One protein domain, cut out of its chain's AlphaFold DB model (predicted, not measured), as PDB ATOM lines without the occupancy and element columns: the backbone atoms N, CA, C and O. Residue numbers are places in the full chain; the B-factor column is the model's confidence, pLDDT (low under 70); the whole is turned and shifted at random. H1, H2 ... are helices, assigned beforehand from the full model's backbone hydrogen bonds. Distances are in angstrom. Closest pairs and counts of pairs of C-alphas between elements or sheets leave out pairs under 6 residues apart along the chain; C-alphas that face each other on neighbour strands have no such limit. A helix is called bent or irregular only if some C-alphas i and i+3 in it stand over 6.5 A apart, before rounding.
ATOM      1  N   SER A  59     -64.102  78.955 -29.182       62.09
ATOM      2  CA  SER A  59     -63.014  78.008 -28.835       62.09
ATOM      3  C   SER A  59     -62.953  77.511 -27.376       62.09
ATOM      4  O   SER A  59     -62.266  76.526 -27.093       62.09
ATOM      5  N   LYS A  60     -63.669  78.133 -26.428       67.25
ATOM      6  CA  LYS A  60     -63.463  77.885 -24.981       67.25
ATOM      7  C   LYS A  60     -63.928  76.506 -24.488       67.25
ATOM      8  O   LYS A  60     -63.249  75.896 -23.667       67.25
ATOM      9  N   LYS A  61     -65.053  75.983 -24.994       70.38
ATOM     10  CA  LYS A  61     -65.617  74.692 -24.532       70.38
ATOM     11  C   LYS A  61     -64.730  73.496 -24.896       70.38
ATOM     12  O   LYS A  61     -64.528  72.610 -24.071       70.38
ATOM     13  N   LYS A  62     -64.156  73.496 -26.108       78.31
ATOM     14  CA  LYS A  62     -63.238  72.440 -26.573       78.31
ATOM     15  C   LYS A  62     -61.948  72.403 -25.747       78.31
ATOM     16  O   LYS A  62     -61.457  71.323 -25.434       78.31
ATOM     17  N   LEU A  63     -61.441  73.572 -25.352       81.00
ATOM     18  CA  LEU A  63     -60.237  73.689 -24.530       81.00
ATOM     19  C   LEU A  63     -60.436  73.089 -23.131       81.00
ATOM     20  O   LEU A  63     -59.610  72.297 -22.690       81.00
ATOM     21  N   ILE A  64     -61.557  73.398 -22.471       83.25
ATOM     22  CA  ILE A  64     -61.877  72.859 -21.138       83.25
ATOM     23  C   ILE A  64     -61.990  71.327 -21.176       83.25
ATOM     24  O   ILE A  64     -61.397  70.650 -20.340       83.25
ATOM     25  N   ALA A  65     -62.691  70.772 -22.170       85.50
ATOM     26  CA  ALA A  65     -62.815  69.322 -22.325       85.50
ATOM     27  C   ALA A  65     -61.449  68.639 -22.538       85.50
ATOM     28  O   ALA A  65     -61.159  67.624 -21.906       85.50
ATOM     29  N   GLY A  66     -60.585  69.227 -23.375       86.06
ATOM     30  CA  GLY A  66     -59.225  68.730 -23.590       86.06
ATOM     31  C   GLY A  66     -58.371  68.751 -22.319       86.06
ATOM     32  O   GLY A  66     -57.665  67.785 -22.041       86.06
ATOM     33  N   MET A  67     -58.477  69.810 -21.511       89.56
ATOM     34  CA  MET A  67     -57.774  69.898 -20.226       89.56
ATOM     35  C   MET A  67     -58.227  68.812 -19.245       89.56
ATOM     36  O   MET A  67     -57.382  68.191 -18.605       89.56
ATOM     37  N   ILE A  68     -59.534  68.546 -19.147       89.31
ATOM     38  CA  ILE A  68     -60.060  67.482 -18.277       89.31
ATOM     39  C   ILE A  68     -59.476  66.123 -18.679       89.31
ATOM     40  O   ILE A  68     -58.948  65.406 -17.830       89.31
ATOM     41  N   LEU A  69     -59.517  65.785 -19.972       91.38
ATOM     42  CA  LEU A  69     -58.972  64.520 -20.479       91.38
ATOM     43  C   LEU A  69     -57.468  64.391 -20.213       91.38
ATOM     44  O   LEU A  69     -57.007  63.329 -19.798       91.38
ATOM     45  N   PHE A  70     -56.714  65.474 -20.395       91.44
ATOM     46  CA  PHE A  70     -55.279  65.513 -20.117       91.44
ATOM     47  C   PHE A  70     -54.961  65.216 -18.645       91.44
ATOM     48  O   PHE A  70     -54.113  64.372 -18.352       91.44
ATOM     49  N   TYR A  71     -55.665  65.860 -17.710       92.44
ATOM     50  CA  TYR A  71     -55.440  65.642 -16.281       92.44
ATOM     51  C   TYR A  71     -55.869  64.255 -15.808       92.44
ATOM     52  O   TYR A  71     -55.179  63.661 -14.976       92.44
ATOM     53  N   LEU A  72     -56.958  63.708 -16.356       91.88
ATOM     54  CA  LEU A  72     -57.366  62.328 -16.086       91.88
ATOM     55  C   LEU A  72     -56.304  61.333 -16.567       91.88
ATOM     56  O   LEU A  72     -55.937  60.429 -15.820       91.88
ATOM     57  N   ALA A  73     -55.761  61.531 -17.772       93.56
ATOM     58  CA  ALA A  73     -54.710  60.676 -18.317       93.56
ATOM     59  C   ALA A  73     -53.433  60.716 -17.462       93.56
ATOM     60  O   ALA A  73     -52.908  59.665 -17.096       93.56
ATOM     61  N   ILE A  74     -52.962  61.909 -17.083       91.44
ATOM     62  CA  ILE A  74     -51.775  62.062 -16.227       91.44
ATOM     63  C   ILE A  74     -51.988  61.439 -14.846       91.44
ATOM     64  O   ILE A  74     -51.115  60.729 -14.352       91.44
ATOM     65  N   THR A  75     -53.155  61.649 -14.239       89.75
ATOM     66  CA  THR A  75     -53.479  61.040 -12.941       89.75
ATOM     67  C   THR A  75     -53.501  59.514 -13.042       89.75
ATOM     68  O   THR A  75     -52.960  58.835 -12.172       89.75
ATOM     69  N   GLY A  76     -54.044  58.965 -14.134       90.00
ATOM     70  CA  GLY A  76     -53.981  57.532 -14.427       90.00
ATOM     71  C   GLY A  76     -52.544  57.014 -14.515       90.00
ATOM     72  O   GLY A  76     -52.223  56.000 -13.903       90.00
ATOM     73  N   ILE A  77     -51.652  57.746 -15.191       91.06
ATOM     74  CA  ILE A  77     -50.220  57.411 -15.262       91.06
ATOM     75  C   ILE A  77     -49.589  57.394 -13.863       91.06
ATOM     76  O   ILE A  77     -48.874  56.451 -13.525       91.06
ATOM     77  N   PHE A  78     -49.874  58.391 -13.022       89.62
ATOM     78  CA  PHE A  78     -49.347  58.435 -11.655       89.62
ATOM     79  C   PHE A  78     -49.830  57.259 -10.804       89.62
ATOM     80  O   PHE A  78     -49.032  56.672 -10.072       89.62
ATOM     81  N   ILE A  79     -51.100  56.871 -10.941       89.19
ATOM     82  CA  ILE A  79     -51.670  55.692 -10.272       89.19
ATOM     83  C   ILE A  79     -50.969  54.411 -10.731       89.19
ATOM     84  O   ILE A  79     -50.602  53.591  -9.890       89.19
ATOM     85  N   CYS A  80     -50.733  54.247 -12.033       88.56
ATOM     86  CA  CYS A  80     -50.036  53.075 -12.566       88.56
ATOM     87  C   CYS A  80     -48.602  52.939 -12.030       88.56
ATOM     88  O   CYS A  80     -48.125  51.824 -11.854       88.56
ATOM     89  N   ILE A  81     -47.915  54.058 -11.774       84.75
ATOM     90  CA  ILE A  81     -46.511  54.069 -11.336       84.75
ATOM     91  C   ILE A  81     -46.374  53.917  -9.814       84.75
ATOM     92  O   ILE A  81     -45.453  53.252  -9.349       84.75
ATOM     93  N   SER A  82     -47.263  54.539  -9.034       81.00
ATOM     94  CA  SER A  82     -47.091  54.705  -7.578       81.00
ATOM     95  C   SER A  82     -48.194  54.064  -6.726       81.00
ATOM     96  O   SER A  82     -48.164  54.143  -5.497       81.00
ATOM     97  N   GLY A  83     -49.164  53.401  -7.360       82.94
ATOM     98  CA  GLY A  83     -50.354  52.870  -6.702       82.94
ATOM     99  C   GLY A  83     -51.437  53.931  -6.494       82.94
ATOM    100  O   GLY A  83     -51.215  55.132  -6.646       82.94
ATOM    101  N   VAL A  84     -52.645  53.479  -6.143       84.31
ATOM    102  CA  VAL A  84     -53.854  54.325  -6.128       84.31
ATOM    103  C   VAL A  84     -53.721  55.517  -5.178       84.31
ATOM    104  O   VAL A  84     -53.938  56.648  -5.591       84.31
ATOM    105  N   VAL A  85     -53.322  55.284  -3.924       80.81
ATOM    106  CA  VAL A  85     -53.304  56.336  -2.890       80.81
ATOM    107  C   VAL A  85     -52.302  57.445  -3.227       80.81
ATOM    108  O   VAL A  85     -52.670  58.618  -3.262       80.81
ATOM    109  N   VAL A  86     -51.049  57.082  -3.514       78.56
ATOM    110  CA  VAL A  86     -49.992  58.052  -3.840       78.56
ATOM    111  C   VAL A  86     -50.287  58.727  -5.179       78.56
ATOM    112  O   VAL A  86     -50.238  59.953  -5.271       78.56
ATOM    113  N   GLY A  87     -50.697  57.958  -6.191       83.81
ATOM    114  CA  GLY A  87     -51.002  58.480  -7.519       83.81
ATOM    115  C   GLY A  87     -52.148  59.491  -7.529       83.81
ATOM    116  O   GLY A  87     -52.052  60.509  -8.213       83.81
ATOM    117  N   THR A  88     -53.207  59.271  -6.739       83.75
ATOM    118  CA  THR A  88     -54.311  60.236  -6.610       83.75
ATOM    119  C   THR A  88     -53.879  61.521  -5.902       83.75
ATOM    120  O   THR A  88     -54.220  62.603  -6.377       83.75
ATOM    121  N   ILE A  89     -53.107  61.437  -4.812       81.75
ATOM    122  CA  ILE A  89     -52.623  62.624  -4.079       81.75
ATOM    123  C   ILE A  89     -51.704  63.466  -4.970       81.75
ATOM    124  O   ILE A  89     -51.884  64.680  -5.083       81.75
ATOM    125  N   VAL A  90     -50.754  62.824  -5.650       82.69
ATOM    126  CA  VAL A  90     -49.826  63.510  -6.555       82.69
ATOM    127  C   VAL A  90     -50.551  64.077  -7.778       82.69
ATOM    128  O   VAL A  90     -50.264  65.198  -8.197       82.69
ATOM    129  N   GLY A  91     -51.533  63.352  -8.321       87.12
ATOM    130  CA  GLY A  91     -52.396  63.848  -9.393       87.12
ATOM    131  C   GLY A  91     -53.166  65.098  -8.980       87.12
ATOM    132  O   GLY A  91     -53.155  66.088  -9.710       87.12
ATOM    133  N   LEU A  92     -53.762  65.093  -7.785       84.50
ATOM    134  CA  LEU A  92     -54.476  66.250  -7.250       84.50
ATOM    135  C   LEU A  92     -53.545  67.455  -7.083       84.50
ATOM    136  O   LEU A  92     -53.886  68.536  -7.558       84.50
ATOM    137  N   TYR A  93     -52.360  67.254  -6.497       83.19
ATOM    138  CA  TYR A  93     -51.334  68.293  -6.377       83.19
ATOM    139  C   TYR A  93     -50.967  68.889  -7.746       83.19
ATOM    140  O   TYR A  93     -50.979  70.110  -7.933       83.19
ATOM    141  N   PHE A  94     -50.693  68.040  -8.740       87.12
ATOM    142  CA  PHE A  94     -50.339  68.492 -10.084       87.12
ATOM    143  C   PHE A  94     -51.468  69.304 -10.730       87.12
ATOM    144  O   PHE A  94     -51.209  70.355 -11.324       87.12
ATOM    145  N   VAL A  95     -52.720  68.861 -10.582       88.88
ATOM    146  CA  VAL A  95     -53.903  69.587 -11.062       88.88
ATOM    147  C   VAL A  95     -53.995  70.953 -10.388       88.88
ATOM    148  O   VAL A  95     -54.030  71.966 -11.086       88.88
ATOM    149  N   THR A  96     -53.972  71.015  -9.054       82.25
ATOM    150  CA  THR A  96     -54.102  72.280  -8.312       82.25
ATOM    151  C   THR A  96     -52.998  73.272  -8.659       82.25
ATOM    152  O   THR A  96     -53.254  74.472  -8.749       82.25
ATOM    153  N   MET A  97     -51.789  72.776  -8.920       81.31
ATOM    154  CA  MET A  97     -50.632  73.611  -9.228       81.31
ATOM    155  C   MET A  97     -50.593  74.134 -10.662       81.31
ATOM    156  O   MET A  97     -49.883  75.105 -10.915       81.31
ATOM    157  N   THR A  98     -51.299  73.501 -11.605       87.38
ATOM    158  CA  THR A  98     -51.139  73.803 -13.038       87.38
ATOM    159  C   THR A  98     -52.425  74.203 -13.761       87.38
ATOM    160  O   THR A  98     -52.343  74.824 -14.825       87.38
ATOM    161  N   ILE A  99     -53.610  73.899 -13.214       87.38
ATOM    162  CA  ILE A  99     -54.887  74.053 -13.930       87.38
ATOM    163  C   ILE A  99     -55.190  75.501 -14.306       87.38
ATOM    164  O   ILE A  99     -55.529  75.785 -15.455       87.38
ATOM    165  N   MET A 100     -55.009  76.439 -13.376       85.31
ATOM    166  CA  MET A 100     -55.267  77.857 -13.633       85.31
ATOM    167  C   MET A 100     -54.255  78.428 -14.627       85.31
ATOM    168  O   MET A 100     -54.606  79.188 -15.527       85.31
ATOM    169  N   GLN A 101     -52.994  78.032 -14.495       87.31
ATOM    170  CA  GLN A 101     -51.889  78.464 -15.338       87.31
ATOM    171  C   GLN A 101     -52.142  78.024 -16.780       87.31
ATOM    172  O   GLN A 101     -52.127  78.859 -17.686       87.31
ATOM    173  N   PHE A 102     -52.460  76.747 -16.998       87.19
ATOM    174  CA  PHE A 102     -52.749  76.219 -18.328       87.19
ATOM    175  C   PHE A 102     -54.054  76.748 -18.911       87.19
ATOM    176  O   PHE A 102     -54.082  77.036 -20.104       87.19
ATOM    177  N   TYR A 103     -55.089  76.989 -18.107       85.88
ATOM    178  CA  TYR A 103     -56.325  77.604 -18.601       85.88
ATOM    179  C   TYR A 103     -56.074  78.967 -19.272       85.88
ATOM    180  O   TYR A 103     -56.665  79.269 -20.309       85.88
ATOM    181  N   PHE A 104     -55.158  79.773 -18.726       83.25
ATOM    182  CA  PHE A 104     -54.798  81.074 -19.300       83.25
ATOM    183  C   PHE A 104     -53.693  81.014 -20.361       83.25
ATOM    184  O   PHE A 104     -53.710  81.820 -21.297       83.25
ATOM    185  N   LEU A 105     -52.726  80.102 -20.227       84.50
ATOM    186  CA  LEU A 105     -51.592  79.992 -21.149       84.50
ATOM    187  C   LEU A 105     -51.945  79.232 -22.428       84.50
ATOM    188  O   LEU A 105     -51.551  79.666 -23.508       84.50
ATOM    189  N   LEU A 106     -52.707  78.137 -22.341       84.75
ATOM    190  CA  LEU A 106     -53.014  77.285 -23.494       84.75
ATOM    191  C   LEU A 106     -53.669  78.050 -24.651       84.75
ATOM    192  O   LEU A 106     -53.192  77.889 -25.772       84.75
ATOM    193  N   PRO A 107     -54.680  78.922 -24.446       82.69
ATOM    194  CA  PRO A 107     -55.243  79.704 -25.546       82.69
ATOM    195  C   PRO A 107     -54.192  80.560 -26.261       82.69
ATOM    196  O   PRO A 107     -54.205  80.665 -27.484       82.69
ATOM    197  N   GLN A 108     -53.261  81.148 -25.506       81.88
ATOM    198  CA  GLN A 108     -52.197  81.992 -26.048       81.88
ATOM    199  C   GLN A 108     -51.137  81.165 -26.780       81.88
ATOM    200  O   GLN A 108     -50.661  81.584 -27.830       81.88
ATOM    201  N   MET A 109     -50.808  79.978 -26.271       83.69
ATOM    202  CA  MET A 109     -49.899  79.039 -26.932       83.69
ATOM    203  C   MET A 109     -50.500  78.484 -28.225       83.69
ATOM    204  O   MET A 109     -49.828  78.465 -29.251       83.69
ATOM    205  N   PHE A 110     -51.773  78.073 -28.212       83.19
ATOM    206  CA  PHE A 110     -52.476  77.632 -29.420       83.19
ATOM    207  C   PHE A 110     -52.544  78.746 -30.460       83.19
ATOM    208  O   PHE A 110     -52.275  78.498 -31.635       83.19
ATOM    209  N   TYR A 111     -52.819  79.977 -30.026       81.19
ATOM    210  CA  TYR A 111     -52.755  81.143 -30.899       81.19
ATOM    211  C   TYR A 111     -51.344  81.340 -31.470       81.19
ATOM    212  O   TYR A 111     -51.195  81.407 -32.683       81.19
ATOM    213  N   GLY A 112     -50.303  81.332 -30.632       81.25
ATOM    214  CA  GLY A 112     -48.902  81.462 -31.055       81.25
ATOM    215  C   GLY A 112     -48.405  80.337 -31.971       81.25
ATOM    216  O   GLY A 112     -47.447  80.523 -32.721       81.25
ATOM    217  N   MET A 113     -49.037  79.161 -31.932       82.19
ATOM    218  CA  MET A 113     -48.780  78.070 -32.876       82.19
ATOM    219  C   MET A 113     -49.491  78.277 -34.214       82.19
ATOM    220  O   MET A 113     -48.875  78.048 -35.250       82.19
ATOM    221  N   LYS A 114     -50.759  78.701 -34.200       83.81
ATOM    222  CA  LYS A 114     -51.564  78.892 -35.417       83.81
ATOM    223  C   LYS A 114     -51.173  80.165 -36.181       83.81
ATOM    224  O   LYS A 114     -51.104  80.142 -37.401       83.81
ATOM    225  N   HIS A 115     -50.871  81.242 -35.462       84.31
ATOM    226  CA  HIS A 115     -50.612  82.585 -35.987       84.31
ATOM    227  C   HIS A 115     -49.149  82.992 -35.771       84.31
ATOM    228  O   HIS A 115     -48.843  84.061 -35.244       84.31
ATOM    229  N   LYS A 116     -48.220  82.093 -36.124       85.62
ATOM    230  CA  LYS A 116     -46.788  82.227 -35.808       85.62
ATOM    231  C   LYS A 116     -46.206  83.578 -36.235       85.62
ATOM    232  O   LYS A 116     -45.506  84.200 -35.442       85.62
ATOM    233  N   GLU A 117     -46.495  84.022 -37.457       86.88
ATOM    234  CA  GLU A 117     -45.961  85.278 -37.995       86.88
ATOM    235  C   GLU A 117     -46.486  86.506 -37.250       86.88
ATOM    236  O   GLU A 117     -45.698  87.350 -36.833       86.88
ATOM    237  N   GLU A 118     -47.799  86.592 -37.015       86.69
ATOM    238  CA  GLU A 118     -48.407  87.707 -36.274       86.69
ATOM    239  C   GLU A 118     -47.763  87.886 -34.903       86.69
ATOM    240  O   GLU A 118     -47.508  89.000 -34.446       86.69
ATOM    241  N   VAL A 119     -47.481  86.765 -34.247       85.44
ATOM    242  CA  VAL A 119     -46.955  86.768 -32.895       85.44
ATOM    243  C   VAL A 119     -45.467  87.143 -32.876       85.44
ATOM    244  O   VAL A 119     -45.031  87.867 -31.978       85.44
ATOM    245  N   GLN A 120     -44.708  86.770 -33.913       89.31
ATOM    246  CA  GLN A 120     -43.342  87.260 -34.125       89.31
ATOM    247  C   GLN A 120     -43.311  88.779 -34.343       89.31
ATOM    248  O   GLN A 120     -42.488  89.455 -33.725       89.31
ATOM    249  N   TYR A 121     -44.223  89.329 -35.152       89.69
ATOM    250  CA  TYR A 121     -44.351  90.780 -35.326       89.69
ATOM    251  C   TYR A 121     -44.728  91.478 -34.018       89.69
ATOM    252  O   TYR A 121     -44.098  92.470 -33.651       89.69
ATOM    253  N   ALA A 122     -45.676  90.923 -33.256       87.12
ATOM    254  CA  ALA A 122     -46.025  91.433 -31.931       87.12
ATOM    255  C   ALA A 122     -44.806  91.469 -30.988       87.12
ATOM    256  O   ALA A 122     -44.598  92.440 -30.260       87.12
ATOM    257  N   ASN A 123     -43.938  90.453 -31.035       87.31
ATOM    258  CA  ASN A 123     -42.695  90.458 -30.264       87.31
ATOM    259  C   ASN A 123     -41.771  91.622 -30.665       87.31
ATOM    260  O   ASN A 123     -41.218  92.288 -29.792       87.31
ATOM    261  N   ILE A 124     -41.620  91.903 -31.965       89.69
ATOM    262  CA  ILE A 124     -40.805  93.034 -32.441       89.69
ATOM    263  C   ILE A 124     -41.377  94.357 -31.923       89.69
ATOM    264  O   ILE A 124     -40.633  95.145 -31.340       89.69
ATOM    265  N   PHE A 125     -42.687  94.579 -32.069       89.31
ATOM    266  CA  PHE A 125     -43.337  95.815 -31.622       89.31
ATOM    267  C   PHE A 125     -43.210  96.043 -30.119       89.31
ATOM    268  O   PHE A 125     -42.945  97.165 -29.700       89.31
ATOM    269  N   ARG A 126     -43.300  94.992 -29.298       85.62
ATOM    270  CA  ARG A 126     -43.038  95.127 -27.857       85.62
ATOM    271  C   ARG A 126     -41.619  95.532 -27.549       85.62
ATOM    272  O   ARG A 126     -41.384  96.350 -26.671       85.62
ATOM    273  N   LYS A 127     -40.646  94.941 -28.235       87.12
ATOM    274  CA  LYS A 127     -39.252  95.320 -28.016       87.12
ATOM    275  C   LYS A 127     -38.988  96.752 -28.467       87.12
ATOM    276  O   LYS A 127     -38.264  97.455 -27.773       87.12
ATOM    277  N   ALA A 128     -39.616  97.187 -29.557       88.38
ATOM    278  CA  ALA A 128     -39.590  98.577 -29.994       88.38
ATOM    279  C   ALA A 128     -40.218  99.523 -28.951       88.38
ATOM    280  O   ALA A 128     -39.617 100.547 -28.644       88.38
ATOM    281  N   ASP A 129     -41.343  99.148 -28.330       86.31
ATOM    282  CA  ASP A 129     -41.986  99.941 -27.266       86.31
ATOM    283  C   ASP A 129     -41.091 100.060 -26.030       86.31
ATOM    284  O   ASP A 129     -40.971 101.129 -25.445       86.31
ATOM    285  N   VAL A 130     -40.350  99.005 -25.686       84.44
ATOM    286  CA  VAL A 130     -39.370  99.066 -24.589       84.44
ATOM    287  C   VAL A 130     -38.137  99.893 -24.944       84.44
ATOM    288  O   VAL A 130     -37.555 100.519 -24.058       84.44
ATOM    289  N   CYS A 131     -37.692  99.882 -26.203       86.38
ATOM    290  CA  CYS A 131     -36.652 100.808 -26.655       86.38
ATOM    291  C   CYS A 131     -37.135 102.251 -26.470       86.38
ATOM    292  O   CYS A 131     -36.448 103.040 -25.821       86.38
ATOM    293  N   HIS A 132     -38.348 102.549 -26.945       85.31
ATOM    294  CA  HIS A 132     -38.977 103.864 -26.832       85.31
ATOM    295  C   HIS A 132     -39.140 104.314 -25.379       85.31
ATOM    296  O   HIS A 132     -38.638 105.369 -25.001       85.31
ATOM    297  N   SER A 133     -39.725 103.473 -24.523       83.88
ATOM    298  CA  SER A 133     -39.973 103.792 -23.112       83.88
ATOM    299  C   SER A 133     -38.691 104.053 -22.313       83.88
ATOM    300  O   SER A 133     -38.732 104.670 -21.249       83.88
ATOM    301  N   LYS A 134     -37.545 103.565 -22.800       83.69
ATOM    302  CA  LYS A 134     -36.216 103.775 -22.209       83.69
ATOM    303  C   LYS A 134     -35.420 104.897 -22.877       83.69
ATOM    304  O   LYS A 134     -34.277 105.113 -22.481       83.69
ATOM    305  N   GLY A 135     -35.978 105.574 -23.882       82.75
ATOM    306  CA  GLY A 135     -35.281 106.603 -24.659       82.75
ATOM    307  C   GLY A 135     -34.116 106.060 -25.495       82.75
ATOM    308  O   GLY A 135     -33.150 106.776 -25.743       82.75
ATOM    309  N   ILE A 136     -34.160 104.784 -25.885       88.00
ATOM    310  CA  ILE A 136     -33.138 104.127 -26.708       88.00
ATOM    311  C   ILE A 136     -33.624 104.093 -28.161       88.00
ATOM    312  O   ILE A 136     -34.774 103.744 -28.425       88.00
ATOM    313  N   CYS A 137     -32.739 104.380 -29.119       86.62
ATOM    314  CA  CYS A 137     -33.085 104.360 -30.542       86.62
ATOM    315  C   CYS A 137     -33.618 102.989 -30.995       86.62
ATOM    316  O   CYS A 137     -33.030 101.944 -30.691       86.62
ATOM    317  N   ILE A 138     -34.691 102.989 -31.786       87.88
ATOM    318  CA  ILE A 138     -35.280 101.774 -32.356       87.88
ATOM    319  C   ILE A 138     -34.447 101.344 -33.572       87.88
ATOM    320  O   ILE A 138     -34.616 101.837 -34.681       87.88
ATOM    321  N   ASN A 139     -33.519 100.413 -33.363       89.88
ATOM    322  CA  ASN A 139     -32.710  99.808 -34.423       89.88
ATOM    323  C   ASN A 139     -32.568  98.293 -34.204       89.88
ATOM    324  O   ASN A 139     -32.991  97.755 -33.178       89.88
ATOM    325  N   LYS A 140     -31.971  97.592 -35.174       90.44
ATOM    326  CA  LYS A 140     -31.851  96.126 -35.156       90.44
ATOM    327  C   LYS A 140     -31.107  95.613 -33.920       90.44
ATOM    328  O   LYS A 140     -31.583  94.694 -33.258       90.44
ATOM    329  N   GLU A 141     -29.981  96.227 -33.576       89.12
ATOM    330  CA  GLU A 141     -29.153  95.835 -32.427       89.12
ATOM    331  C   GLU A 141     -29.903  96.002 -31.097       89.12
ATOM    332  O   GLU A 141     -29.896  95.110 -30.241       89.12
ATOM    333  N   ASN A 142     -30.625  97.110 -30.945       88.44
ATOM    334  CA  ASN A 142     -31.404  97.414 -29.749       88.44
ATOM    335  C   ASN A 142     -32.637  96.509 -29.637       88.44
ATOM    336  O   ASN A 142     -32.876  95.934 -28.579       88.44
ATOM    337  N   ILE A 143     -33.364  96.261 -30.731       86.06
ATOM    338  CA  ILE A 143     -34.481  95.297 -30.749       86.06
ATOM    339  C   ILE A 143     -33.998  93.885 -30.387       86.06
ATOM    340  O   ILE A 143     -34.697  93.134 -29.707       86.06
ATOM    341  N   LEU A 144     -32.803  93.479 -30.816       85.25
ATOM    342  CA  LEU A 144     -32.278  92.153 -30.487       85.25
ATOM    343  C   LEU A 144     -31.807  92.046 -29.030       85.25
ATOM    344  O   LEU A 144     -31.993  90.992 -28.412       85.25
ATOM    345  N   SER A 145     -31.240  93.116 -28.471       82.56
ATOM    346  CA  SER A 145     -30.663  93.132 -27.120       82.56
ATOM    347  C   SER A 145     -31.681  93.413 -26.012       82.56
ATOM    348  O   SER A 145     -31.548  92.895 -24.895       82.56
ATOM    349  N   VAL A 146     -32.723  94.194 -26.303       80.50
ATOM    350  CA  VAL A 146     -33.729  94.584 -25.320       80.50
ATOM    351  C   VAL A 146     -34.615  93.395 -24.956       80.50
ATOM    352  O   VAL A 146     -35.126  92.642 -25.790       80.50
ATOM    353  N   LYS A 147     -34.796  93.223 -23.645       75.06
ATOM    354  CA  LYS A 147     -35.742  92.264 -23.079       75.06
ATOM    355  C   LYS A 147     -37.097  92.970 -22.964       75.06
ATOM    356  O   LYS A 147     -37.115  94.047 -22.359       75.06
ATOM    357  N   PRO A 148     -38.193  92.399 -23.501       64.62
ATOM    358  CA  PRO A 148     -39.525  92.972 -23.328       64.62
ATOM    359  C   PRO A 148     -39.782  93.196 -21.831       64.62
ATOM    360  O   PRO A 148     -39.390  92.360 -21.007       64.62
ATOM    361  N   SER A 149     -40.327  94.360 -21.471       54.56
ATOM    362  CA  SER A 149     -40.335  94.830 -20.089       54.56
ATOM    363  C   SER A 149     -41.181  93.899 -19.219       54.56
ATOM    364  O   SER A 149     -42.136  93.256 -19.665       54.56
ATOM    365  N   TYR A 150     -40.808  93.819 -17.942       50.78
ATOM    366  CA  TYR A 150     -41.629  93.190 -16.905       50.78
ATOM    367  C   TYR A 150     -42.858  94.041 -16.538       50.78
ATOM    368  O   TYR A 150     -43.628  93.638 -15.667       50.78
ATOM    369  N   GLU A 151     -43.007  95.224 -17.137       43.09
ATOM    370  CA  GLU A 151     -44.012  96.220 -16.762       43.09
ATOM    371  C   GLU A 151     -45.338  96.007 -17.498       43.09
ATOM    372  O   GLU A 151     -46.388  96.318 -16.937       43.09
ATOM    373  N   ASP A 152     -45.330  95.337 -18.655       60.12
ATOM    374  CA  ASP A 152     -46.561  94.839 -19.266       60.12
ATOM    375  C   ASP A 152     -47.193  93.753 -18.386       60.12
ATOM    376  O   ASP A 152     -46.705  92.618 -18.303       60.12
ATOM    377  N   PHE A 153     -48.320  94.096 -17.754       54.56
ATOM    378  CA  PHE A 153     -49.072  93.234 -16.834       54.56
ATOM    379  C   PHE A 153     -49.287  91.816 -17.393       54.56
ATOM    380  O   PHE A 153     -49.089  90.831 -16.683       54.56
ATOM    381  N   ILE A 154     -49.609  91.703 -18.687       62.50
ATOM    382  CA  ILE A 154     -49.851  90.426 -19.379       62.50
ATOM    383  C   ILE A 154     -48.570  89.588 -19.490       62.50
ATOM    384  O   ILE A 154     -48.595  88.372 -19.300       62.50
ATOM    385  N   ASN A 155     -47.434  90.220 -19.793       69.00
ATOM    386  CA  ASN A 155     -46.164  89.518 -19.940       69.00
ATOM    387  C   ASN A 155     -45.687  88.988 -18.583       69.00
ATOM    388  O   ASN A 155     -45.324  87.818 -18.460       69.00
ATOM    389  N   LYS A 156     -45.774  89.819 -17.541       75.06
ATOM    390  CA  LYS A 156     -45.450  89.427 -16.165       75.06
ATOM    391  C   LYS A 156     -46.332  88.281 -15.674       75.06
ATOM    392  O   LYS A 156     -45.822  87.326 -15.094       75.06
ATOM    393  N   ASP A 157     -47.630  88.351 -15.936       79.81
ATOM    394  CA  ASP A 157     -48.588  87.313 -15.562       79.81
ATOM    395  C   ASP A 157     -48.320  85.983 -16.289       79.81
ATOM    396  O   ASP A 157     -48.249  84.934 -15.646       79.81
ATOM    397  N   ASN A 158     -48.046  86.005 -17.599       81.25
ATOM    398  CA  ASN A 158     -47.650  84.802 -18.340       81.25
ATOM    399  C   ASN A 158     -46.339  84.200 -17.821       81.25
ATOM    400  O   ASN A 158     -46.265  82.990 -17.613       81.25
ATOM    401  N   ILE A 159     -45.311  85.026 -17.600       81.69
ATOM    402  CA  ILE A 159     -44.020  84.577 -17.059       81.69
ATOM    403  C   ILE A 159     -44.233  83.925 -15.689       81.69
ATOM    404  O   ILE A 159     -43.683  82.855 -15.434       81.69
ATOM    405  N   ASN A 160     -45.071  84.516 -14.837       83.19
ATOM    406  CA  ASN A 160     -45.389  83.952 -13.531       83.19
ATOM    407  C   ASN A 160     -46.122  82.613 -13.639       83.19
ATOM    408  O   ASN A 160     -45.771  81.661 -12.946       83.19
ATOM    409  N   LYS A 161     -47.122  82.519 -14.522       86.06
ATOM    410  CA  LYS A 161     -47.870  81.280 -14.767       86.06
ATOM    411  C   LYS A 161     -46.964  80.174 -15.294       86.06
ATOM    412  O   LYS A 161     -47.046  79.058 -14.798       86.06
ATOM    413  N   ILE A 162     -46.058  80.490 -16.224       86.12
ATOM    414  CA  ILE A 162     -45.043  79.551 -16.723       86.12
ATOM    415  C   ILE A 162     -44.138  79.095 -15.580       86.12
ATOM    416  O   ILE A 162     -43.903  77.898 -15.435       86.12
ATOM    417  N   GLY A 163     -43.672  80.024 -14.743       84.31
ATOM    418  CA  GLY A 163     -42.867  79.706 -13.568       84.31
ATOM    419  C   GLY A 163     -43.577  78.735 -12.620       84.31
ATOM    420  O   GLY A 163     -43.036  77.688 -12.281       84.31
ATOM    421  N   LEU A 164     -44.825  79.022 -12.252       83.06
ATOM    422  CA  LEU A 164     -45.623  78.137 -11.398       83.06
ATOM    423  C   LEU A 164     -45.842  76.756 -12.037       83.06
ATOM    424  O   LEU A 164     -45.685  75.743 -11.355       83.06
ATOM    425  N   SER A 165     -46.114  76.697 -13.346       86.31
ATOM    426  CA  SER A 165     -46.223  75.430 -14.079       86.31
ATOM    427  C   SER A 165     -44.923  74.626 -14.047       86.31
ATOM    428  O   SER A 165     -44.967  73.426 -13.796       86.31
ATOM    429  N   LEU A 166     -43.765  75.263 -14.260       85.62
ATOM    430  CA  LEU A 166     -42.460  74.593 -14.197       85.62
ATOM    431  C   LEU A 166     -42.199  74.006 -12.816       85.62
ATOM    432  O   LEU A 166     -41.709  72.887 -12.715       85.62
ATOM    433  N   ILE A 167     -42.547  74.733 -11.756       81.38
ATOM    434  CA  ILE A 167     -42.355  74.252 -10.389       81.38
ATOM    435  C   ILE A 167     -43.274  73.056 -10.120       81.38
ATOM    436  O   ILE A 167     -42.799  72.025  -9.649       81.38
ATOM    437  N   GLY A 168     -44.548  73.133 -10.519       81.06
ATOM    438  CA  GLY A 168     -45.457  71.985 -10.476       81.06
ATOM    439  C   GLY A 168     -44.872  70.765 -11.196       81.06
ATOM    440  O   GLY A 168     -44.809  69.682 -10.621       81.06
ATOM    441  N   ILE A 169     -44.349  70.948 -12.411       84.88
ATOM    442  CA  ILE A 169     -43.735  69.878 -13.213       84.88
ATOM    443  C   ILE A 169     -42.460  69.315 -12.567       84.88
ATOM    444  O   ILE A 169     -42.261  68.108 -12.609       84.88
ATOM    445  N   ILE A 170     -41.604  70.145 -11.964       83.50
ATOM    446  CA  ILE A 170     -40.328  69.712 -11.362       83.50
ATOM    447  C   ILE A 170     -40.553  68.937 -10.060       83.50
ATOM    448  O   ILE A 170     -39.885  67.932  -9.819       83.50
ATOM    449  N   PHE A 171     -41.485  69.383  -9.217       78.25
ATOM    450  CA  PHE A 171     -41.712  68.764  -7.907       78.25
ATOM    451  C   PHE A 171     -42.634  67.543  -7.953       78.25
ATOM    452  O   PHE A 171     -42.562  66.695  -7.068       78.25
ATOM    453  N   THR A 172     -43.450  67.398  -8.998       81.62
ATOM    454  CA  THR A 172     -44.351  66.243  -9.142       81.62
ATOM    455  C   THR A 172     -43.594  64.902  -9.217       81.62
ATOM    456  O   THR A 172     -43.938  64.001  -8.456       81.62
ATOM    457  N   PRO A 173     -42.517  64.743 -10.015       77.25
ATOM    458  CA  PRO A 173     -41.683  63.539  -9.989       77.25
ATOM    459  C   PRO A 173     -41.023  63.276  -8.634       77.25
ATOM    460  O   PRO A 173     -40.918  62.124  -8.228       77.25
ATOM    461  N   LEU A 174     -40.611  64.325  -7.912       76.00
ATOM    462  CA  LEU A 174     -40.024  64.170  -6.577       76.00
ATOM    463  C   LEU A 174     -41.036  63.568  -5.597       76.00
ATOM    464  O   LEU A 174     -40.672  62.700  -4.813       76.00
ATOM    465  N   MET A 175     -42.308  63.961  -5.694       75.25
ATOM    466  CA  MET A 175     -43.392  63.382  -4.893       75.25
ATOM    467  C   MET A 175     -43.683  61.917  -5.262       75.25
ATOM    468  O   MET A 175     -44.064  61.141  -4.392       75.25
ATOM    469  N   LEU A 176     -43.468  61.519  -6.524       73.69
ATOM    470  CA  LEU A 176     -43.659  60.135  -6.990       73.69
ATOM    471  C   LEU A 176     -42.549  59.174  -6.544       73.69
ATOM    472  O   LEU A 176     -42.803  57.980  -6.409       73.69
ATOM    473  N   ILE A 177     -41.323  59.668  -6.358       69.94
ATOM    474  CA  ILE A 177     -40.149  58.836  -6.029       69.94
ATOM    475  C   ILE A 177     -40.134  58.428  -4.556       69.94
ATOM    476  O   ILE A 177     -39.468  57.463  -4.197       69.94
ATOM    477  N   ILE A 178     -40.860  59.146  -3.703       65.00
ATOM    478  CA  ILE A 178     -40.887  58.920  -2.264       65.00
ATOM    479  C   ILE A 178     -41.691  57.644  -1.952       65.00
ATOM    480  O   ILE A 178     -42.924  57.665  -2.004       65.00
ATOM    481  N   PRO A 179     -41.035  56.532  -1.573       52.03
ATOM    482  CA  PRO A 179     -41.727  55.312  -1.203       52.03
ATOM    483  C   PRO A 179     -42.138  55.426   0.271       52.03
ATOM    484  O   PRO A 179     -41.305  55.721   1.123       52.03
ATOM    485  N   TYR A 180     -43.405  55.157   0.592       57.19
ATOM    486  CA  TYR A 180     -43.883  55.000   1.977       57.19
ATOM    487  C   TYR A 180     -43.688  56.214   2.900       57.19
ATOM    488  O   TYR A 180     -43.133  56.111   3.993       57.19
ATOM    489  N   ILE A 181     -44.222  57.366   2.506       54.47
ATOM    490  CA  ILE A 181     -44.368  58.497   3.420       54.47
ATOM    491  C   ILE A 181     -45.796  58.551   3.986       54.47
ATOM    492  O   ILE A 181     -46.779  58.535   3.250       54.47
ATOM    493  N   ASN A 182     -45.902  58.640   5.318       60.72
ATOM    494  CA  ASN A 182     -47.150  58.950   6.016       60.72
ATOM    495  C   ASN A 182     -47.685  60.317   5.545       60.72
ATOM    496  O   ASN A 182     -46.905  61.240   5.318       60.72
ATOM    497  N   THR A 183     -49.005  60.487   5.445       62.06
ATOM    498  CA  THR A 183     -49.667  61.709   4.947       62.06
ATOM    499  C   THR A 183     -49.118  62.993   5.581       62.06
ATOM    500  O   THR A 183     -48.986  64.007   4.906       62.06
ATOM    501  N   ILE A 184     -48.711  62.939   6.855       67.25
ATOM    502  CA  ILE A 184     -48.101  64.061   7.586       67.25
ATOM    503  C   ILE A 184     -46.784  64.530   6.947       67.25
ATOM    504  O   ILE A 184     -46.593  65.730   6.756       67.25
ATOM    505  N   THR A 185     -45.875  63.621   6.584       66.75
ATOM    506  CA  THR A 185     -44.598  64.022   5.969       66.75
ATOM    507  C   THR A 185     -44.816  64.531   4.543       66.75
ATOM    508  O   THR A 185     -44.112  65.440   4.118       66.75
ATOM    509  N   LEU A 186     -45.842  64.036   3.841       66.06
ATOM    510  CA  LEU A 186     -46.295  64.584   2.555       66.06
ATOM    511  C   LEU A 186     -46.745  66.047   2.693       66.06
ATOM    512  O   LEU A 186     -46.313  66.889   1.913       66.06
ATOM    513  N   VAL A 187     -47.531  66.373   3.725       68.06
ATOM    514  CA  VAL A 187     -47.966  67.754   4.010       68.06
ATOM    515  C   VAL A 187     -46.782  68.665   4.359       68.06
ATOM    516  O   VAL A 187     -46.726  69.802   3.901       68.06
ATOM    517  N   ILE A 188     -45.804  68.186   5.132       73.19
ATOM    518  CA  ILE A 188     -44.600  68.972   5.467       73.19
ATOM    519  C   ILE A 188     -43.765  69.263   4.213       73.19
ATOM    520  O   ILE A 188     -43.281  70.384   4.041       73.19
ATOM    521  N   ILE A 189     -43.614  68.272   3.329       72.06
ATOM    522  CA  ILE A 189     -42.947  68.452   2.036       72.06
ATOM    523  C   ILE A 189     -43.700  69.494   1.205       72.06
ATOM    524  O   ILE A 189     -43.067  70.402   0.673       72.06
ATOM    525  N   ASP A 190     -45.030  69.424   1.161       68.38
ATOM    526  CA  ASP A 190     -45.869  70.367   0.418       68.38
ATOM    527  C   ASP A 190     -45.695  71.816   0.915       68.38
ATOM    528  O   ASP A 190     -45.451  72.733   0.127       68.38
ATOM    529  N   VAL A 191     -45.671  72.032   2.236       72.69
ATOM    530  CA  VAL A 191     -45.374  73.345   2.843       72.69
ATOM    531  C   VAL A 191     -43.971  73.836   2.463       72.69
ATOM    532  O   VAL A 191     -43.792  75.009   2.121       72.69
ATOM    533  N   GLY A 192     -42.971  72.951   2.484       76.31
ATOM    534  CA  GLY A 192     -41.610  73.268   2.046       76.31
ATOM    535  C   GLY A 192     -41.552  73.683   0.574       76.31
ATOM    536  O   GLY A 192     -40.905  74.677   0.233       76.31
ATOM    537  N   ILE A 193     -42.288  72.983  -0.293       72.62
ATOM    538  CA  ILE A 193     -42.419  73.319  -1.714       72.62
ATOM    539  C   ILE A 193     -43.081  74.693  -1.876       72.62
ATOM    540  O   ILE A 193     -42.611  75.498  -2.679       72.62
ATOM    541  N   LEU A 194     -44.096  75.018  -1.071       71.44
ATOM    542  CA  LEU A 194     -44.788  76.314  -1.076       71.44
ATOM    543  C   LEU A 194     -43.866  77.486  -0.697       71.44
ATOM    544  O   LEU A 194     -43.916  78.554  -1.311       71.44
ATOM    545  N   ILE A 195     -42.944  77.284   0.243       77.69
ATOM    546  CA  ILE A 195     -41.919  78.285   0.579       77.69
ATOM    547  C   ILE A 195     -40.924  78.453  -0.581       77.69
ATOM    548  O   ILE A 195     -40.631  79.582  -0.995       77.69
ATOM    549  N   ILE A 196     -40.441  77.342  -1.149       77.19
ATOM    550  CA  ILE A 196     -39.530  77.348  -2.304       77.19
ATOM    551  C   ILE A 196     -40.188  78.022  -3.514       77.19
ATOM    552  O   ILE A 196     -39.518  78.756  -4.241       77.19
ATOM    553  N   LEU A 197     -41.494  77.832  -3.706       71.88
ATOM    554  CA  LEU A 197     -42.310  78.494  -4.722       71.88
ATOM    555  C   LEU A 197     -42.227  80.017  -4.581       71.88
ATOM    556  O   LEU A 197     -41.808  80.701  -5.517       71.88
ATOM    557  N   VAL A 198     -42.550  80.553  -3.400       71.50
ATOM    558  CA  VAL A 198     -42.530  82.005  -3.140       71.50
ATOM    559  C   VAL A 198     -41.134  82.594  -3.359       71.50
ATOM    560  O   VAL A 198     -40.995  83.694  -3.901       71.50
ATOM    561  N   TRP A 199     -40.087  81.868  -2.969       79.06
ATOM    562  CA  TRP A 199     -38.703  82.295  -3.175       79.06
ATOM    563  C   TRP A 199     -38.260  82.209  -4.639       79.06
ATOM    564  O   TRP A 199     -37.606  83.127  -5.136       79.06
ATOM    565  N   SER A 200     -38.648  81.159  -5.360       74.69
ATOM    566  CA  SER A 200     -38.297  80.967  -6.774       74.69
ATOM    567  C   SER A 200     -38.903  82.052  -7.657       74.69
ATOM    568  O   SER A 200     -38.240  82.544  -8.567       74.69
ATOM    569  N   MET A 201     -40.102  82.526  -7.322       71.12
ATOM    570  CA  MET A 201     -40.747  83.661  -7.994       71.12
ATOM    571  C   MET A 201     -39.984  84.987  -7.835       71.12
ATOM    572  O   MET A 201     -40.147  85.902  -8.639       71.12
ATOM    573  N   LYS A 202     -39.117  85.100  -6.822       76.56
ATOM    574  CA  LYS A 202     -38.210  86.246  -6.633       76.56
ATOM    575  C   LYS A 202     -36.822  86.006  -7.237       76.56
ATOM    576  O   LYS A 202     -35.999  86.922  -7.284       76.56
ATOM    577  N   ASN A 203     -36.538  84.793  -7.714       83.06
ATOM    578  CA  ASN A 203     -35.237  84.429  -8.255       83.06
ATOM    579  C   ASN A 203     -35.087  84.914  -9.705       83.06
ATOM    580  O   ASN A 203     -35.749  84.429 -10.622       83.06
ATOM    581  N   LYS A 204     -34.137  85.830  -9.933       81.44
ATOM    582  CA  LYS A 204     -33.873  86.419 -11.257       81.44
ATOM    583  C   LYS A 204     -33.572  85.377 -12.341       81.44
ATOM    584  O   LYS A 204     -34.056  85.524 -13.459       81.44
ATOM    585  N   ARG A 205     -32.803  84.323 -12.030       84.19
ATOM    586  CA  ARG A 205     -32.451  83.272 -13.007       84.19
ATOM    587  C   ARG A 205     -33.678  82.459 -13.413       84.19
ATOM    588  O   ARG A 205     -33.852  82.155 -14.589       84.19
ATOM    589  N   PHE A 206     -34.538  82.148 -12.447       80.88
ATOM    590  CA  PHE A 206     -35.774  81.405 -12.684       80.88
ATOM    591  C   PHE A 206     -36.783  82.214 -13.513       80.88
ATOM    592  O   PHE A 206     -37.361  81.710 -14.480       80.88
ATOM    593  N   MET A 207     -36.928  83.501 -13.196       81.56
ATOM    594  CA  MET A 207     -37.765  84.418 -13.971       81.56
ATOM    595  C   MET A 207     -37.245  84.602 -15.400       81.56
ATOM    596  O   MET A 207     -38.025  84.644 -16.350       81.56
ATOM    597  N   GLU A 208     -35.924  84.625 -15.587       83.50
ATOM    598  CA  GLU A 208     -35.323  84.678 -16.916       83.50
ATOM    599  C   GLU A 208     -35.563  83.403 -17.739       83.50
ATOM    600  O   GLU A 208     -35.833  83.501 -18.938       83.50
ATOM    601  N   LEU A 209     -35.522  82.222 -17.117       85.50
ATOM    602  CA  LEU A 209     -35.898  80.969 -17.778       85.50
ATOM    603  C   LEU A 209     -37.371  80.998 -18.215       85.50
ATOM    604  O   LEU A 209     -37.677  80.715 -19.372       85.50
ATOM    605  N   SER A 210     -38.263  81.406 -17.312       84.81
ATOM    606  CA  SER A 210     -39.703  81.509 -17.584       84.81
ATOM    607  C   SER A 210     -39.996  82.498 -18.719       84.81
ATOM    608  O   SER A 210     -40.815  82.218 -19.594       84.81
ATOM    609  N   ARG A 211     -39.254  83.612 -18.786       83.00
ATOM    610  CA  ARG A 211     -39.302  84.560 -19.910       83.00
ATOM    611  C   ARG A 211     -38.884  83.919 -21.229       83.00
ATOM    612  O   ARG A 211     -39.593  84.078 -22.216       83.00
ATOM    613  N   LYS A 212     -37.763  83.193 -21.262       85.12
ATOM    614  CA  LYS A 212     -37.314  82.502 -22.484       85.12
ATOM    615  C   LYS A 212     -38.362  81.501 -22.973       85.12
ATOM    616  O   LYS A 212     -38.605  81.408 -24.169       85.12
ATOM    617  N   ILE A 213     -39.018  80.794 -22.058       85.75
ATOM    618  CA  ILE A 213     -40.102  79.865 -22.395       85.75
ATOM    619  C   ILE A 213     -41.329  80.620 -22.922       85.75
ATOM    620  O   ILE A 213     -41.908  80.200 -23.919       85.75
ATOM    621  N   ASN A 214     -41.690  81.762 -22.337       85.25
ATOM    622  CA  ASN A 214     -42.763  82.615 -22.853       85.25
ATOM    623  C   ASN A 214     -42.464  83.121 -24.276       85.25
ATOM    624  O   ASN A 214     -43.331  83.087 -25.147       85.25
ATOM    625  N   GLU A 215     -41.221  83.532 -24.538       81.38
ATOM    626  CA  GLU A 215     -40.752  83.892 -25.882       81.38
ATOM    627  C   GLU A 215     -40.772  82.699 -26.840       81.38
ATOM    628  O   GLU A 215     -41.014  82.876 -28.024       81.38
ATOM    629  N   LEU A 216     -40.553  81.477 -26.367       84.00
ATOM    630  CA  LEU A 216     -40.602  80.291 -27.220       84.00
ATOM    631  C   LEU A 216     -42.023  79.815 -27.507       84.00
ATOM    632  O   LEU A 216     -42.271  79.333 -28.608       84.00
ATOM    633  N   LEU A 217     -42.928  79.895 -26.534       81.38
ATOM    634  CA  LEU A 217     -44.252  79.276 -26.606       81.38
ATOM    635  C   LEU A 217     -45.346  80.248 -27.032       81.38
ATOM    636  O   LEU A 217     -46.254  79.851 -27.758       81.38
ATOM    637  N   VAL A 218     -45.257  81.496 -26.576       81.94
ATOM    638  CA  VAL A 218     -46.237  82.537 -26.875       81.94
ATOM    639  C   VAL A 218     -45.681  83.418 -27.976       81.94
ATOM    640  O   VAL A 218     -46.138  83.280 -29.095       81.94
ATOM    641  N   TYR A 219     -44.653  84.229 -27.704       76.00
ATOM    642  CA  TYR A 219     -44.259  85.354 -28.572       76.00
ATOM    643  C   TYR A 219     -43.442  84.988 -29.818       76.00
ATOM    644  O   TYR A 219     -43.441  85.739 -30.781       76.00
ATOM    645  N   ARG A 220     -42.791  83.824 -29.822       81.75
ATOM    646  CA  ARG A 220     -41.871  83.325 -30.860       81.75
ATOM    647  C   ARG A 220     -40.706  84.283 -31.166       81.75
ATOM    648  O   ARG A 220     -40.790  85.503 -31.085       81.75
ATOM    649  N   LYS A 221     -39.544  83.729 -31.523       84.75
ATOM    650  CA  LYS A 221     -38.401  84.554 -31.939       84.75
ATOM    651  C   LYS A 221     -38.654  85.085 -33.363       84.75
ATOM    652  O   LYS A 221     -38.949  84.252 -34.224       84.75
ATOM    653  N   PRO A 222     -38.553  86.402 -33.621       86.06
ATOM    654  CA  PRO A 222     -38.693  86.950 -34.970       86.06
ATOM    655  C   PRO A 222     -37.502  86.588 -35.866       86.06
ATOM    656  O   PRO A 222     -36.421  86.261 -35.363       86.06
ATOM    657  N   THR A 223     -37.708  86.642 -37.182       89.62
ATOM    658  CA  THR A 223     -36.640  86.537 -38.187       89.62
ATOM    659  C   THR A 223     -35.995  87.900 -38.442       89.62
ATOM    660  O   THR A 223     -36.584  88.941 -38.152       89.62
ATOM    661  N   ASP A 224     -34.781  87.901 -38.996       89.38
ATOM    662  CA  ASP A 224     -34.082  89.146 -39.337       89.38
ATOM    663  C   ASP A 224     -34.847  89.966 -40.385       89.38
ATOM    664  O   ASP A 224     -34.945  91.181 -40.253       89.38
ATOM    665  N   GLU A 225     -35.463  89.295 -41.359       89.44
ATOM    666  CA  GLU A 225     -36.299  89.920 -42.386       89.44
ATOM    667  C   GLU A 225     -37.519  90.630 -41.782       89.44
ATOM    668  O   GLU A 225     -37.785  91.787 -42.096       89.44
ATOM    669  N   GLN A 226     -38.219  89.987 -40.838       90.38
ATOM    670  CA  GLN A 226     -39.351  90.601 -40.136       90.38
ATOM    671  C   GLN A 226     -38.928  91.861 -39.367       90.38
ATOM    672  O   GLN A 226     -39.661  92.851 -39.352       90.38
ATOM    673  N   ILE A 227     -37.744  91.842 -38.741       91.19
ATOM    674  CA  ILE A 227     -37.188  93.015 -38.055       91.19
ATOM    675  C   ILE A 227     -36.907  94.131 -39.063       91.19
ATOM    676  O   ILE A 227     -37.273  95.280 -38.815       91.19
ATOM    677  N   ASP A 228     -36.301  93.805 -40.201       91.44
ATOM    678  CA  ASP A 228     -35.943  94.790 -41.221       91.44
ATOM    679  C   ASP A 228     -37.189  95.450 -41.845       91.44
ATOM    680  O   ASP A 228     -37.185  96.667 -42.058       91.44
ATOM    681  N   ILE A 229     -38.276  94.693 -42.042       91.38
ATOM    682  CA  ILE A 229     -39.576  95.202 -42.519       91.38
ATOM    683  C   ILE A 229     -40.213  96.154 -41.498       91.38
ATOM    684  O   ILE A 229     -40.666  97.240 -41.860       91.38
ATOM    685  N   VAL A 230     -40.223  95.793 -40.211       91.56
ATOM    686  CA  VAL A 230     -40.758  96.671 -39.154       91.56
ATOM    687  C   VAL A 230     -39.944  97.966 -39.064       91.56
ATOM    688  O   VAL A 230     -40.510  99.058 -39.008       91.56
ATOM    689  N   LEU A 231     -38.612  97.865 -39.105       92.56
ATOM    690  CA  LEU A 231     -37.718  99.026 -39.093       92.56
ATOM    691  C   LEU A 231     -37.884  99.905 -40.335       92.56
ATOM    692  O   LEU A 231     -37.721 101.120 -40.250       92.56
ATOM    693  N   PHE A 232     -38.205  99.319 -41.489       92.75
ATOM    694  CA  PHE A 232     -38.556 100.081 -42.681       92.75
ATOM    695  C   PHE A 232     -39.804 100.940 -42.451       92.75
ATOM    696  O   PHE A 232     -39.768 102.128 -42.768       92.75
ATOM    697  N   GLY A 233     -40.845 100.384 -41.822       90.88
ATOM    698  CA  GLY A 233     -42.036 101.139 -41.426       90.88
ATOM    699  C   GLY A 233     -41.722 102.304 -40.486       90.88
ATOM    700  O   GLY A 233     -42.128 103.430 -40.760       90.88
ATOM    701  N   PHE A 234     -40.930 102.079 -39.431       90.81
ATOM    702  CA  PHE A 234     -40.533 103.157 -38.512       90.81
ATOM    703  C   PHE A 234     -39.734 104.268 -39.204       90.81
ATOM    704  O   PHE A 234     -40.044 105.439 -39.016       90.81
ATOM    705  N   ARG A 235     -38.759 103.923 -40.057       91.50
ATOM    706  CA  ARG A 235     -37.983 104.920 -40.823       91.50
ATOM    707  C   ARG A 235     -38.840 105.714 -41.804       91.50
ATOM    708  O   ARG A 235     -38.543 106.871 -42.085       91.50
ATOM    709  N   TYR A 236     -39.856 105.082 -42.387       90.25
ATOM    710  CA  TYR A 236     -40.807 105.780 -43.245       90.25
ATOM    711  C   TYR A 236     -41.603 106.810 -42.437       90.25
ATOM    712  O   TYR A 236     -41.679 107.965 -42.847       90.25
ATOM    713  N   LEU A 237     -42.119 106.416 -41.268       88.06
ATOM    714  CA  LEU A 237     -42.854 107.318 -40.382       88.06
ATOM    715  C   LEU A 237     -42.000 108.489 -39.892       88.06
ATOM    716  O   LEU A 237     -42.452 109.623 -39.981       88.06
ATOM    717  N   GLU A 238     -40.759 108.240 -39.479       87.12
ATOM    718  CA  GLU A 238     -39.813 109.283 -39.055       87.12
ATOM    719  C   GLU A 238     -39.614 110.340 -40.157       87.12
ATOM    720  O   GLU A 238     -39.737 111.540 -39.917       87.12
ATOM    721  N   LYS A 239     -39.441 109.910 -41.416       86.00
ATOM    722  CA  LYS A 239     -39.368 110.834 -42.562       86.00
ATOM    723  C   LYS A 239     -40.660 111.623 -42.777       86.00
ATOM    724  O   LYS A 239     -40.611 112.795 -43.157       86.00
ATOM    725  N   CYS A 240     -41.817 110.994 -42.583       83.19
ATOM    726  CA  CYS A 240     -43.107 111.677 -42.667       83.19
ATOM    727  C   CYS A 240     -43.258 112.728 -41.556       83.19
ATOM    728  O   CYS A 240     -43.772 113.812 -41.816       83.19
ATOM    729  N   GLU A 241     -42.759 112.461 -40.349       80.69
ATOM    730  CA  GLU A 241     -42.774 113.394 -39.212       80.69
ATOM    731  C   GLU A 241     -41.850 114.595 -39.414       80.69
ATOM    732  O   GLU A 241     -42.244 115.736 -39.163       80.69
ATOM    733  N   GLU A 242     -40.650 114.374 -39.945       76.69
ATOM    734  CA  GLU A 242     -39.714 115.452 -40.289       76.69
ATOM    735  C   GLU A 242     -40.279 116.384 -41.373       76.69
ATOM    736  O   GLU A 242     -39.990 117.583 -41.402       76.69
ATOM    737  N   THR A 243     -41.132 115.851 -42.250       67.31
ATOM    738  CA  THR A 243     -41.795 116.596 -43.332       67.31
ATOM    739  C   THR A 243     -43.197 117.099 -42.962       67.31
ATOM    740  O   THR A 243     -43.814 117.850 -43.726       67.31
ATOM    741  N   LEU A 244     -43.686 116.789 -41.757       58.53
ATOM    742  CA  LEU A 244     -45.030 117.125 -41.277       58.53
ATOM    743  C   LEU A 244     -45.341 118.636 -41.180       58.53
ATOM    744  O   LEU A 244     -46.512 118.990 -41.355       58.53
ATOM    745  N   PRO A 245     -44.372 119.564 -40.987       55.66
ATOM    746  CA  PRO A 245     -44.651 120.999 -41.095       55.66
ATOM    747  C   PRO A 245     -45.217 121.415 -42.467       55.66
ATOM    748  O   PRO A 245     -45.962 122.388 -42.535       55.66
ATOM    749  N   LEU A 246     -44.921 120.664 -43.539       50.41
ATOM    750  CA  LEU A 246     -45.447 120.870 -44.899       50.41
ATOM    751  C   LEU A 246     -46.753 120.096 -45.175       50.41
ATOM    752  O   LEU A 246     -47.534 120.515 -46.026       50.41
ATOM    753  N   MET A 247     -47.022 118.996 -44.459       46.47
ATOM    754  CA  MET A 247     -48.179 118.109 -44.693       46.47
ATOM    755  C   MET A 247     -49.421 118.406 -43.839       46.47
ATOM    756  O   MET A 247     -50.485 117.852 -44.123       46.47
ATOM    757  N   LYS A 248     -49.348 119.306 -42.845       47.69
ATOM    758  CA  LYS A 248     -50.519 119.722 -42.034       47.69
ATOM    759  C   LYS A 248     -51.721 120.202 -42.861       47.69
ATOM    760  O   LYS A 248     -52.835 120.186 -42.351       47.69
ATOM    761  N   TRP A 249     -51.514 120.591 -44.120       44.22
ATOM    762  CA  TRP A 249     -52.575 121.028 -45.028       44.22
ATOM    763  C   TRP A 249     -53.386 119.879 -45.661       44.22
ATOM    764  O   TRP A 249     -54.504 120.115 -46.094       44.22
TER     765      TRP A 249
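This is residues 59 to 249 of the 253 residues of an uncharacterized protein of Clostridium sp. CAG:354 (UniProt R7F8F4). This is a long, loose rod of helices: two helical hairpins, H1 with H2a and H5 with H6, run roughly lengthwise in one half, H2b and H7 cross H5, and H3, H4 and H8 cluster beyond them. Residues 236 to 249, in H8, its link and H9, stick out. The 191 printed residues have nine named helices, H1 to H9, and no named strand: all helix, radius of gyration of the C-alphas 22.3 A, spans 79 by 35 by 27 A.

Begin at H1, residues 60 to 82; its Ile 79 comes closest to Gly 87 of H2, residues 84 to 114, C-alphas 4.0 A apart. By its hydrogen bonds H2 was assigned as one helix, but it is bent, C-alphas 97 and 100 standing 7.7 A apart, into H2a, 84 to 97, and H2b, 100 to 114. The hub is H5, residues 153 to 177: it touches H2a at Gly 168 and Met 97, C-alphas 5.6 A apart, a shallow tilt of 13 degrees, opposite ways. H5 and H6, residues 183 to 200, only just touch, with 3 pairs of C-alphas within 8 A, closest Ile 167 and Leu 197, 7.1 A. H7, residues 204 to 219, touches H5 at Ser 210 and Ile 159, 5.3 A between C-alphas. Find H3, residues 116 to 133, touching H4, residues 140 to 145, at Lys 127 and Ile 143, C-alphas 5.5 A apart, and H8, residues 224 to 242, at Ile 124 and Ile 227, 6.7 A. H9, residues 244 to 249, is irregular, C-alphas 246 and 249 being 7.1 A apart. O i to N i+4 pairs are all within hydrogen-bond range in H1, H2a, H3, H4, H6 and H8, but 9 of 11 in H2b, 19 of 21 in H5, 11 of 12 in H7 and 1 of 2 in H9.

Find C-alpha 60 at (-63.463, 77.885, -24.981), where H1 begins its 33.3 A; H5 spans 37.1 A, H8 26.9 A, and H9 ends at C-alpha 249, (-52.575, 121.028, -45.028).

The C-alphas of Tyr 180 and Trp 249 are farthest apart, 81.5 A. The printed part has no cut and no long link; pLDDT is under 70 in 29 residues, among them 177 to 187.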